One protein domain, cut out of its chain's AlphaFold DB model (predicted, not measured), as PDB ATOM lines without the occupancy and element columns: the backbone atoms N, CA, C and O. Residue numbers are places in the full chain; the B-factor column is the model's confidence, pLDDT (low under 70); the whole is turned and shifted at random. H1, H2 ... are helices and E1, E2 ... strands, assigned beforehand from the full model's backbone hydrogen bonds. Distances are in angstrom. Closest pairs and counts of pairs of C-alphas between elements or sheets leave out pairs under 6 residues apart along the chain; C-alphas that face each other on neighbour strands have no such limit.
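Overview. This is residues 381 to 436 of the 725 residues of an uncharacterized protein of Moorea bouillonii PNG (UniProt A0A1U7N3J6). A long, narrow sheet of three strands makes the body: E2 runs through its middle, E3 folds back along one part of E2, and the short E1 pairs with E2 toward the other end. The short helix H1 lies off the sheet after E3, and the first residues, 381 to 382, pair briefly with E2. The printed part has 56 residues, with three named strands and one named helix in the order E1, E2, E3, H1; the sheet's order is E1, E2, E3, antiparallel throughout. The class is mixed, helices and strands, with under half of the residues in named elements. The whole is only just compact, close to loose, with a radius of gyration of the C-alphas of 11.9 A and spans of 30 by 25 by 15 A.

Arrangement. The inner strand E2, residues 403 to 410, and the edge strand E3, residues 416 to 422, are antiparallel at 159 degrees and form a hairpin. The C-alphas of Ala 406 and Tyr 421 face each other at 4.4 A, and N 407 and O 420 are within hydrogen-bond range at 2.8 A, as are N 417 and O 409 at 2.9 A. The edge strand E1, residues 394 to 396, forms a second hairpin with E2, antiparallel at 129 degrees. The C-alphas of Thr 394 and Tyr 405 face each other at 4.3 A, and N 404 and O 395 are within hydrogen-bond range at 2.8 A. The three strands make a meander, each the antiparallel neighbour of the one before. The pairing is staggered: E2 pairs with E1 over residues 403 to 405 and with E3 over residues 405 to 410. The closest C-alphas of E1 and E3, those of Ser 395 and Tyr 421, are 6.9 A apart. Residues 381 to 382 pair antiparallel with residues 407 to 408 of E2. The helix H1, residues 430 to 434, is not on the sheet, and is apart from E1 and from E2. In H1 every O i to N i+4 pair is within hydrogen-bond range.

Along the chain. E2 begins with C-alpha 403 at (-25.905, -33.705, 20.425) and is 21.6 A long from first to last C-alpha. E3 is 15.5 A long and ends with C-alpha 422 at (-22.724, -41.351, 20.056). E1 measures 6.9 A. H1 measures 6.1 A and ends with C-alpha 434 at (-11.579, -45.054, 25.971).

Size, cuts and confidence. The two C-alphas farthest apart, those of Gly 401 and Asp 413, are 34.1 A apart. The printed part has no cut. The link from E2 to E3 is tight; those from E1 to E2 and from E3 to H1 are short. Residues 381 to 393 hold no named element. The mean pLDDT of the printed part is 78.0, and residues 384 to 386, 388, 426 and 430 are under 70.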
ATOM      1  N   LYS A 381     -20.081 -47.195  12.860       75.69
ATOM      2  CA  LYS A 381     -20.228 -46.439  11.604       75.69
ATOM      3  C   LYS A 381     -21.401 -45.461  11.709       75.69
ATOM      4  O   LYS A 381     -22.487 -45.855  12.132       75.69
ATOM      5  N   VAL A 382     -21.214 -44.200  11.317       74.00
ATOM      6  CA  VAL A 382     -22.313 -43.215  11.252       74.00
ATOM      7  C   VAL A 382     -23.317 -43.650  10.188       74.00
ATOM      8  O   VAL A 382     -22.918 -43.983   9.074       74.00
ATOM      9  N   LYS A 383     -24.608 -43.657  10.538       71.12
ATOM     10  CA  LYS A 383     -25.670 -44.006   9.594       71.12
ATOM     11  C   LYS A 383     -26.163 -42.803   8.815       71.12
ATOM     12  O   LYS A 383     -26.358 -41.722   9.370       71.12
ATOM     13  N   ASN A 384     -26.470 -43.043   7.546       63.75
ATOM     14  CA  ASN A 384     -27.167 -42.060   6.732       63.75
ATOM     15  C   ASN A 384     -28.642 -41.938   7.169       63.75
ATOM     16  O   ASN A 384     -29.238 -42.931   7.593       63.75
ATOM     17  N   PRO A 385     -29.277 -40.758   7.021       63.78
ATOM     18  CA  PRO A 385     -30.707 -40.560   7.293       63.78
ATOM     19  C   PRO A 385     -31.628 -41.598   6.632       63.78
ATOM     20  O   PRO A 385     -32.618 -42.015   7.228       63.78
ATOM     21  N   SER A 386     -31.277 -42.055   5.429       63.44
ATOM     22  CA  SER A 386     -32.002 -43.080   4.671       63.44
ATOM     23  C   SER A 386     -31.919 -44.489   5.282       63.44
ATOM     24  O   SER A 386     -32.810 -45.303   5.058       63.44
ATOM     25  N   GLU A 387     -30.897 -44.776   6.092       70.88
ATOM     26  CA  GLU A 387     -30.627 -46.091   6.701       70.88
ATOM     27  C   GLU A 387     -31.257 -46.254   8.097       70.88
ATOM     28  O   GLU A 387     -31.146 -47.314   8.722       70.88
ATOM     29  N   LEU A 388     -31.888 -45.198   8.622       67.50
ATOM     30  CA  LEU A 388     -32.383 -45.130  10.001       67.50
ATOM     31  C   LEU A 388     -33.843 -45.572  10.170       67.50
ATOM     32  O   LEU A 388     -34.295 -45.770  11.301       67.50
ATOM     33  N   GLY A 389     -34.582 -45.764   9.075       81.81
ATOM     34  CA  GLY A 389     -36.003 -46.111   9.121       81.81
ATOM     35  C   GLY A 389     -36.807 -45.068   9.905       81.81
ATOM     36  O   GLY A 389     -36.826 -43.896   9.543       81.81
ATOM     37  N   ASN A 390     -37.452 -45.485  11.000       78.75
ATOM     38  CA  ASN A 390     -38.223 -44.591  11.877       78.75
ATOM     39  C   ASN A 390     -37.381 -43.918  12.981       78.75
ATOM     40  O   ASN A 390     -37.914 -43.124  13.759       78.75
ATOM     41  N   ASN A 391     -36.091 -44.249  13.097       77.62
ATOM     42  CA  ASN A 391     -35.217 -43.666  14.110       77.62
ATOM     43  C   ASN A 391     -34.748 -42.269  13.694       77.62
ATOM     44  O   ASN A 391     -34.608 -41.959  12.513       77.62
ATOM     45  N   ARG A 392     -34.488 -41.407  14.681       77.12
ATOM     46  CA  ARG A 392     -33.977 -40.059  14.422       77.12
ATOM     47  C   ARG A 392     -32.468 -40.122  14.142       77.12
ATOM     48  O   ARG A 392     -31.769 -40.885  14.796       77.12
ATOM     49  N   PRO A 393     -31.931 -39.294  13.235       73.88
ATOM     50  CA  PRO A 393     -30.489 -39.243  12.972       73.88
ATOM     51  C   PRO A 393     -29.684 -38.677  14.139       73.88
ATOM     52  O   PRO A 393     -28.502 -38.978  14.284       73.88
ATOM     53  N   THR A 394     -30.323 -37.883  14.997       81.19
ATOM     54  CA  THR A 394     -29.696 -37.320  16.188       81.19
ATOM     55  C   THR A 394     -30.633 -37.361  17.385       81.19
ATOM     56  O   THR A 394     -31.853 -37.271  17.237       81.19
ATOM     57  N   SER A 395     -30.047 -37.433  18.573       86.50
ATOM     58  CA  SER A 395     -30.725 -37.305  19.860       86.50
ATOM     59  C   SER A 395     -29.977 -36.288  20.716       86.50
ATOM     60  O   SER A 395     -28.765 -36.149  20.591       86.50
ATOM     61  N   THR A 396     -30.676 -35.565  21.581       86.38
ATOM     62  CA  THR A 396     -30.033 -34.674  22.552       86.38
ATOM     63  C   THR A 396     -29.991 -35.387  23.890       86.38
ATOM     64  O   THR A 396     -31.029 -35.808  24.403       86.38
ATOM     65  N   GLU A 397     -28.801 -35.537  24.466       87.12
ATOM     66  CA  GLU A 397     -28.681 -36.158  25.778       87.12
ATOM     67  C   GLU A 397     -29.276 -35.233  26.844       87.12
ATOM     68  O   GLU A 397     -28.786 -34.129  27.076       87.12
ATOM     69  N   ALA A 398     -30.326 -35.692  27.526       78.75
ATOM     70  CA  ALA A 398     -31.093 -34.867  28.460       78.75
ATOM     71  C   ALA A 398     -30.261 -34.286  29.620       78.75
ATOM     72  O   ALA A 398     -30.621 -33.251  30.172       78.75
ATOM     73  N   ARG A 399     -29.161 -34.949  30.004       75.62
ATOM     74  CA  ARG A 399     -28.337 -34.551  31.153       75.62
ATOM     75  C   ARG A 399     -27.326 -33.454  30.824       75.62
ATOM     76  O   ARG A 399     -27.081 -32.599  31.666       75.62
ATOM     77  N   THR A 400     -26.714 -33.503  29.645       77.06
ATOM     78  CA  THR A 400     -25.615 -32.596  29.267       77.06
ATOM     79  C   THR A 400     -26.015 -31.611  28.171       77.06
ATOM     80  O   THR A 400     -25.305 -30.639  27.939       77.06
ATOM     81  N   GLY A 401     -27.136 -31.853  27.485       79.19
ATOM     82  CA  GLY A 401     -27.558 -31.085  26.316       79.19
ATOM     83  C   GLY A 401     -26.729 -31.363  25.059       79.19
ATOM     84  O   GLY A 401     -26.974 -30.727  24.035       79.19
ATOM     85  N   ARG A 402     -25.768 -32.300  25.099       81.50
ATOM     86  CA  ARG A 402     -24.912 -32.611  23.947       81.50
ATOM     87  C   ARG A 402     -25.676 -33.349  22.853       81.50
ATOM     88  O   ARG A 402     -26.621 -34.100  23.124       81.50
ATOM     89  N   LYS A 403     -25.267 -33.124  21.605       81.00
ATOM     90  CA  LYS A 403     -25.905 -33.705  20.425       81.00
ATOM     91  C   LYS A 403     -25.247 -35.045  20.112       81.00
ATOM     92  O   LYS A 403     -24.059 -35.121  19.826       81.00
ATOM     93  N   LEU A 404     -26.036 -36.105  20.167       87.88
ATOM     94  CA  LEU A 404     -25.631 -37.463  19.841       87.88
ATOM     95  C   LEU A 404     -26.139 -37.819  18.444       87.88
ATOM     96  O   LEU A 404     -27.232 -37.403  18.058       87.88
ATOM     97  N   TYR A 405     -25.387 -38.621  17.706       86.12
ATOM     98  CA  TYR A 405     -25.718 -39.023  16.341       86.12
ATOM     99  C   TYR A 405     -25.879 -40.536  16.275       86.12
ATOM    100  O   TYR A 405     -25.156 -41.272  16.945       86.12
ATOM    101  N   ALA A 406     -26.833 -41.000  15.478       86.38
ATOM    102  CA  ALA A 406     -27.114 -42.416  15.335       86.38
ATOM    103  C   ALA A 406     -25.980 -43.135  14.584       86.38
ATOM    104  O   ALA A 406     -25.607 -42.776  13.466       86.38
ATOM    105  N   THR A 407     -25.445 -44.178  15.206       84.56
ATOM    106  CA  THR A 407     -24.361 -45.009  14.683       84.56
ATOM    107  C   THR A 407     -24.768 -46.478  14.709       84.56
ATOM    108  O   THR A 407     -25.480 -46.912  15.614       84.56
ATOM    109  N   ALA A 408     -24.342 -47.244  13.709       82.31
ATOM    110  CA  ALA A 408     -24.535 -48.685  13.661       82.31
ATOM    111  C   ALA A 408     -23.444 -49.381  14.481       82.31
ATOM    112  O   ALA A 408     -22.251 -49.210  14.210       82.31
ATOM    113  N   VAL A 409     -23.868 -50.178  15.460       81.81
ATOM    114  CA  VAL A 409     -23.016 -51.131  16.171       81.81
ATOM    115  C   VAL A 409     -22.930 -52.386  15.311       81.81
ATOM    116  O   VAL A 409     -23.952 -53.037  15.066       81.81
ATOM    117  N   LEU A 410     -21.725 -52.713  14.856       75.00
ATOM    118  CA  LEU A 410     -21.469 -53.890  14.032       75.00
ATOM    119  C   LEU A 410     -21.058 -55.079  14.915       75.00
ATOM    120  O   LEU A 410     -20.401 -54.899  15.943       75.00
ATOM    121  N   ASP A 411     -21.471 -56.291  14.551       76.38
ATOM    122  CA  ASP A 411     -20.909 -57.516  15.124       76.38
ATOM    123  C   ASP A 411     -19.536 -57.854  14.506       76.38
ATOM    124  O   ASP A 411     -19.017 -57.121  13.663       76.38
ATOM    125  N   SER A 412     -18.912 -58.950  14.954       74.44
ATOM    126  CA  SER A 412     -17.592 -59.384  14.466       74.44
ATOM    127  C   SER A 412     -17.556 -59.695  12.969       74.44
ATOM    128  O   SER A 412     -16.477 -59.693  12.385       74.44
ATOM    129  N   ASP A 413     -18.719 -59.937  12.364       74.44
ATOM    130  CA  ASP A 413     -18.869 -60.271  10.951       74.44
ATOM    131  C   ASP A 413     -19.272 -59.036  10.119       74.44
ATOM    132  O   ASP A 413     -19.487 -59.135   8.912       74.44
ATOM    133  N   GLY A 414     -19.357 -57.857  10.751       71.94
ATOM    134  CA  GLY A 414     -19.709 -56.595  10.106       71.94
ATOM    135  C   GLY A 414     -21.212 -56.383   9.906       71.94
ATOM    136  O   GLY A 414     -21.595 -55.431   9.224       71.94
ATOM    137  N   ASN A 415     -22.073 -57.223  10.491       76.75
ATOM    138  CA  ASN A 415     -23.521 -57.058  10.404       76.75
ATOM    139  C   ASN A 415     -24.026 -56.084  11.469       76.75
ATOM    140  O   ASN A 415     -23.542 -56.048  12.601       76.75
ATOM    141  N   GLU A 416     -25.042 -55.297  11.122       77.81
ATOM    142  CA  GLU A 416     -25.647 -54.356  12.057       77.81
ATOM    143  C   GLU A 416     -26.441 -55.090  13.138       77.81
ATOM    144  O   GLU A 416     -27.429 -55.771  12.864       77.81
ATOM    145  N   LYS A 417     -26.026 -54.898  14.389       83.81
ATOM    146  CA  LYS A 417     -26.682 -55.502  15.545       83.81
ATOM    147  C   LYS A 417     -27.678 -54.559  16.205       83.81
ATOM    148  O   LYS A 417     -28.739 -55.010  16.613       83.81
ATOM    149  N   ASN A 418     -27.318 -53.281  16.359       86.44
ATOM    150  CA  ASN A 418     -28.117 -52.253  17.038       86.44
ATOM    151  C   ASN A 418     -27.706 -50.837  16.596       86.44
ATOM    152  O   ASN A 418     -26.598 -50.634  16.104       86.44
ATOM    153  N   ILE A 419     -28.573 -49.852  16.854       85.75
ATOM    154  CA  ILE A 419     -28.266 -48.422  16.695       85.75
ATOM    155  C   ILE A 419     -27.920 -47.824  18.065       85.75
ATOM    156  O   ILE A 419     -28.702 -47.938  19.008       85.75
ATOM    157  N   GLU A 420     -26.772 -47.153  18.165       91.62
ATOM    158  CA  GLU A 420     -26.323 -46.420  19.354       91.62
ATOM    159  C   GLU A 420     -26.113 -44.940  19.009       91.62
ATOM    160  O   GLU A 420     -25.611 -44.609  17.936       91.62
ATOM    161  N   TYR A 421     -26.503 -44.034  19.907       89.94
ATOM    162  CA  TYR A 421     -26.334 -42.595  19.707       89.94
ATOM    163  C   TYR A 421     -25.044 -42.128  20.377       89.94
ATOM    164  O   TYR A 421     -24.956 -42.148  21.604       89.94
ATOM    165  N   LEU A 422     -24.064 -41.700  19.581       89.81
ATOM    166  CA  LEU A 422     -22.724 -41.351  20.056       89.81
ATOM    167  C   LEU A 422     -22.397 -39.863  19.856       89.81
ATOM    168  O   LEU A 422     -22.855 -39.263  18.879       89.81
ATOM    169  N   PRO A 423     -21.609 -39.251  20.759       86.69
ATOM    170  CA  PRO A 423     -21.120 -37.884  20.596       86.69
ATOM    171  C   PRO A 423     -19.980 -37.813  19.567       86.69
ATOM    172  O   PRO A 423     -19.374 -38.825  19.201       86.69
ATOM    173  N   ARG A 424     -19.641 -36.600  19.114       76.38
ATOM    174  CA  ARG A 424     -18.393 -36.374  18.361       76.38
ATOM    175  C   ARG A 424     -17.176 -36.583  19.252       76.38
ATOM    176  O   ARG A 424     -17.272 -36.437  20.463       76.38
ATOM    177  N   GLN A 425     -16.021 -36.851  18.654       77.88
ATOM    178  CA  GLN A 425     -14.755 -37.007  19.372       77.88
ATOM    179  C   GLN A 425     -14.438 -35.808  20.284       77.88
ATOM    180  O   GLN A 425     -14.008 -36.014  21.414       77.88
ATOM    181  N   SER A 426     -14.713 -34.579  19.831       69.88
ATOM    182  CA  SER A 426     -14.574 -33.341  20.616       69.88
ATOM    183  C   SER A 426     -15.546 -33.226  21.798       69.88
ATOM    184  O   SER A 426     -15.301 -32.460  22.725       69.88
ATOM    185  N   GLU A 427     -16.666 -33.949  21.754       73.62
ATOM    186  CA  GLU A 427     -17.776 -33.888  22.720       73.62
ATOM    187  C   GLU A 427     -17.890 -35.167  23.568       73.62
ATOM    188  O   GLU A 427     -18.753 -35.280  24.448       73.62
ATOM    189  N   ALA A 428     -17.040 -36.154  23.285       76.38
ATOM    190  CA  ALA A 428     -17.004 -37.429  23.970       76.38
ATOM    191  C   ALA A 428     -16.312 -37.277  25.325       76.38
ATOM    192  O   ALA A 428     -15.256 -36.660  25.467       76.38
ATOM    193  N   THR A 429     -16.910 -37.881  26.344       78.62
ATOM    194  CA  THR A 429     -16.276 -38.039  27.648       78.62
ATOM    195  C   THR A 429     -15.057 -38.950  27.536       78.62
ATOM    196  O   THR A 429     -14.924 -39.760  26.616       78.62
ATOM    197  N   ILE A 430     -14.166 -38.866  28.521       62.78
ATOM    198  CA  ILE A 430     -12.970 -39.717  28.585       62.78
ATOM    199  C   ILE A 430     -13.352 -41.209  28.591       62.78
ATOM    200  O   ILE A 430     -12.668 -42.019  27.968       62.78
ATOM    201  N   GLU A 431     -14.457 -41.580  29.245       73.69
ATOM    202  CA  GLU A 431     -14.964 -42.958  29.258       73.69
ATOM    203  C   GLU A 431     -15.424 -43.419  27.866       73.69
ATOM    204  O   GLU A 431     -15.089 -44.527  27.443       73.69
ATOM    205  N   GLU A 432     -16.116 -42.559  27.116       81.75
ATOM    206  CA  GLU A 432     -16.564 -42.837  25.745       81.75
ATOM    207  C   GLU A 432     -15.394 -42.931  24.758       81.75
ATOM    208  O   GLU A 432     -15.354 -43.850  23.939       81.75
ATOM    209  N   LEU A 433     -14.396 -42.051  24.877       70.56
ATOM    210  CA  LEU A 433     -13.167 -42.107  24.076       70.56
ATOM    211  C   LEU A 433     -12.379 -43.400  24.329       70.56
ATOM    212  O   LEU A 433     -11.938 -44.059  23.384       70.56
ATOM    213  N   ASN A 434     -12.249 -43.806  25.595       70.88
ATOM    214  CA  ASN A 434     -11.579 -45.054  25.971       70.88
ATOM    215  C   ASN A 434     -12.344 -46.302  25.496       70.88
ATOM    216  O   ASN A 434     -11.741 -47.354  25.267       70.88
ATOM    217  N   ALA A 435     -13.666 -46.193  25.339       76.50
ATOM    218  CA  ALA A 435     -14.529 -47.260  24.846       76.50
ATOM    219  C   ALA A 435     -14.657 -47.304  23.309       76.50
ATOM    220  O   ALA A 435     -15.284 -48.231  22.803       76.50
ATOM    221  N   GLY A 436     -14.091 -46.340  22.568       78.12
ATOM    222  CA  GLY A 436     -14.301 -46.222  21.115       78.12
ATOM    223  C   GLY A 436     -15.716 -45.754  20.736       78.12
ATOM    224  O   GLY A 436     -16.149 -45.934  19.601       78.12
TER     225      GLY A 436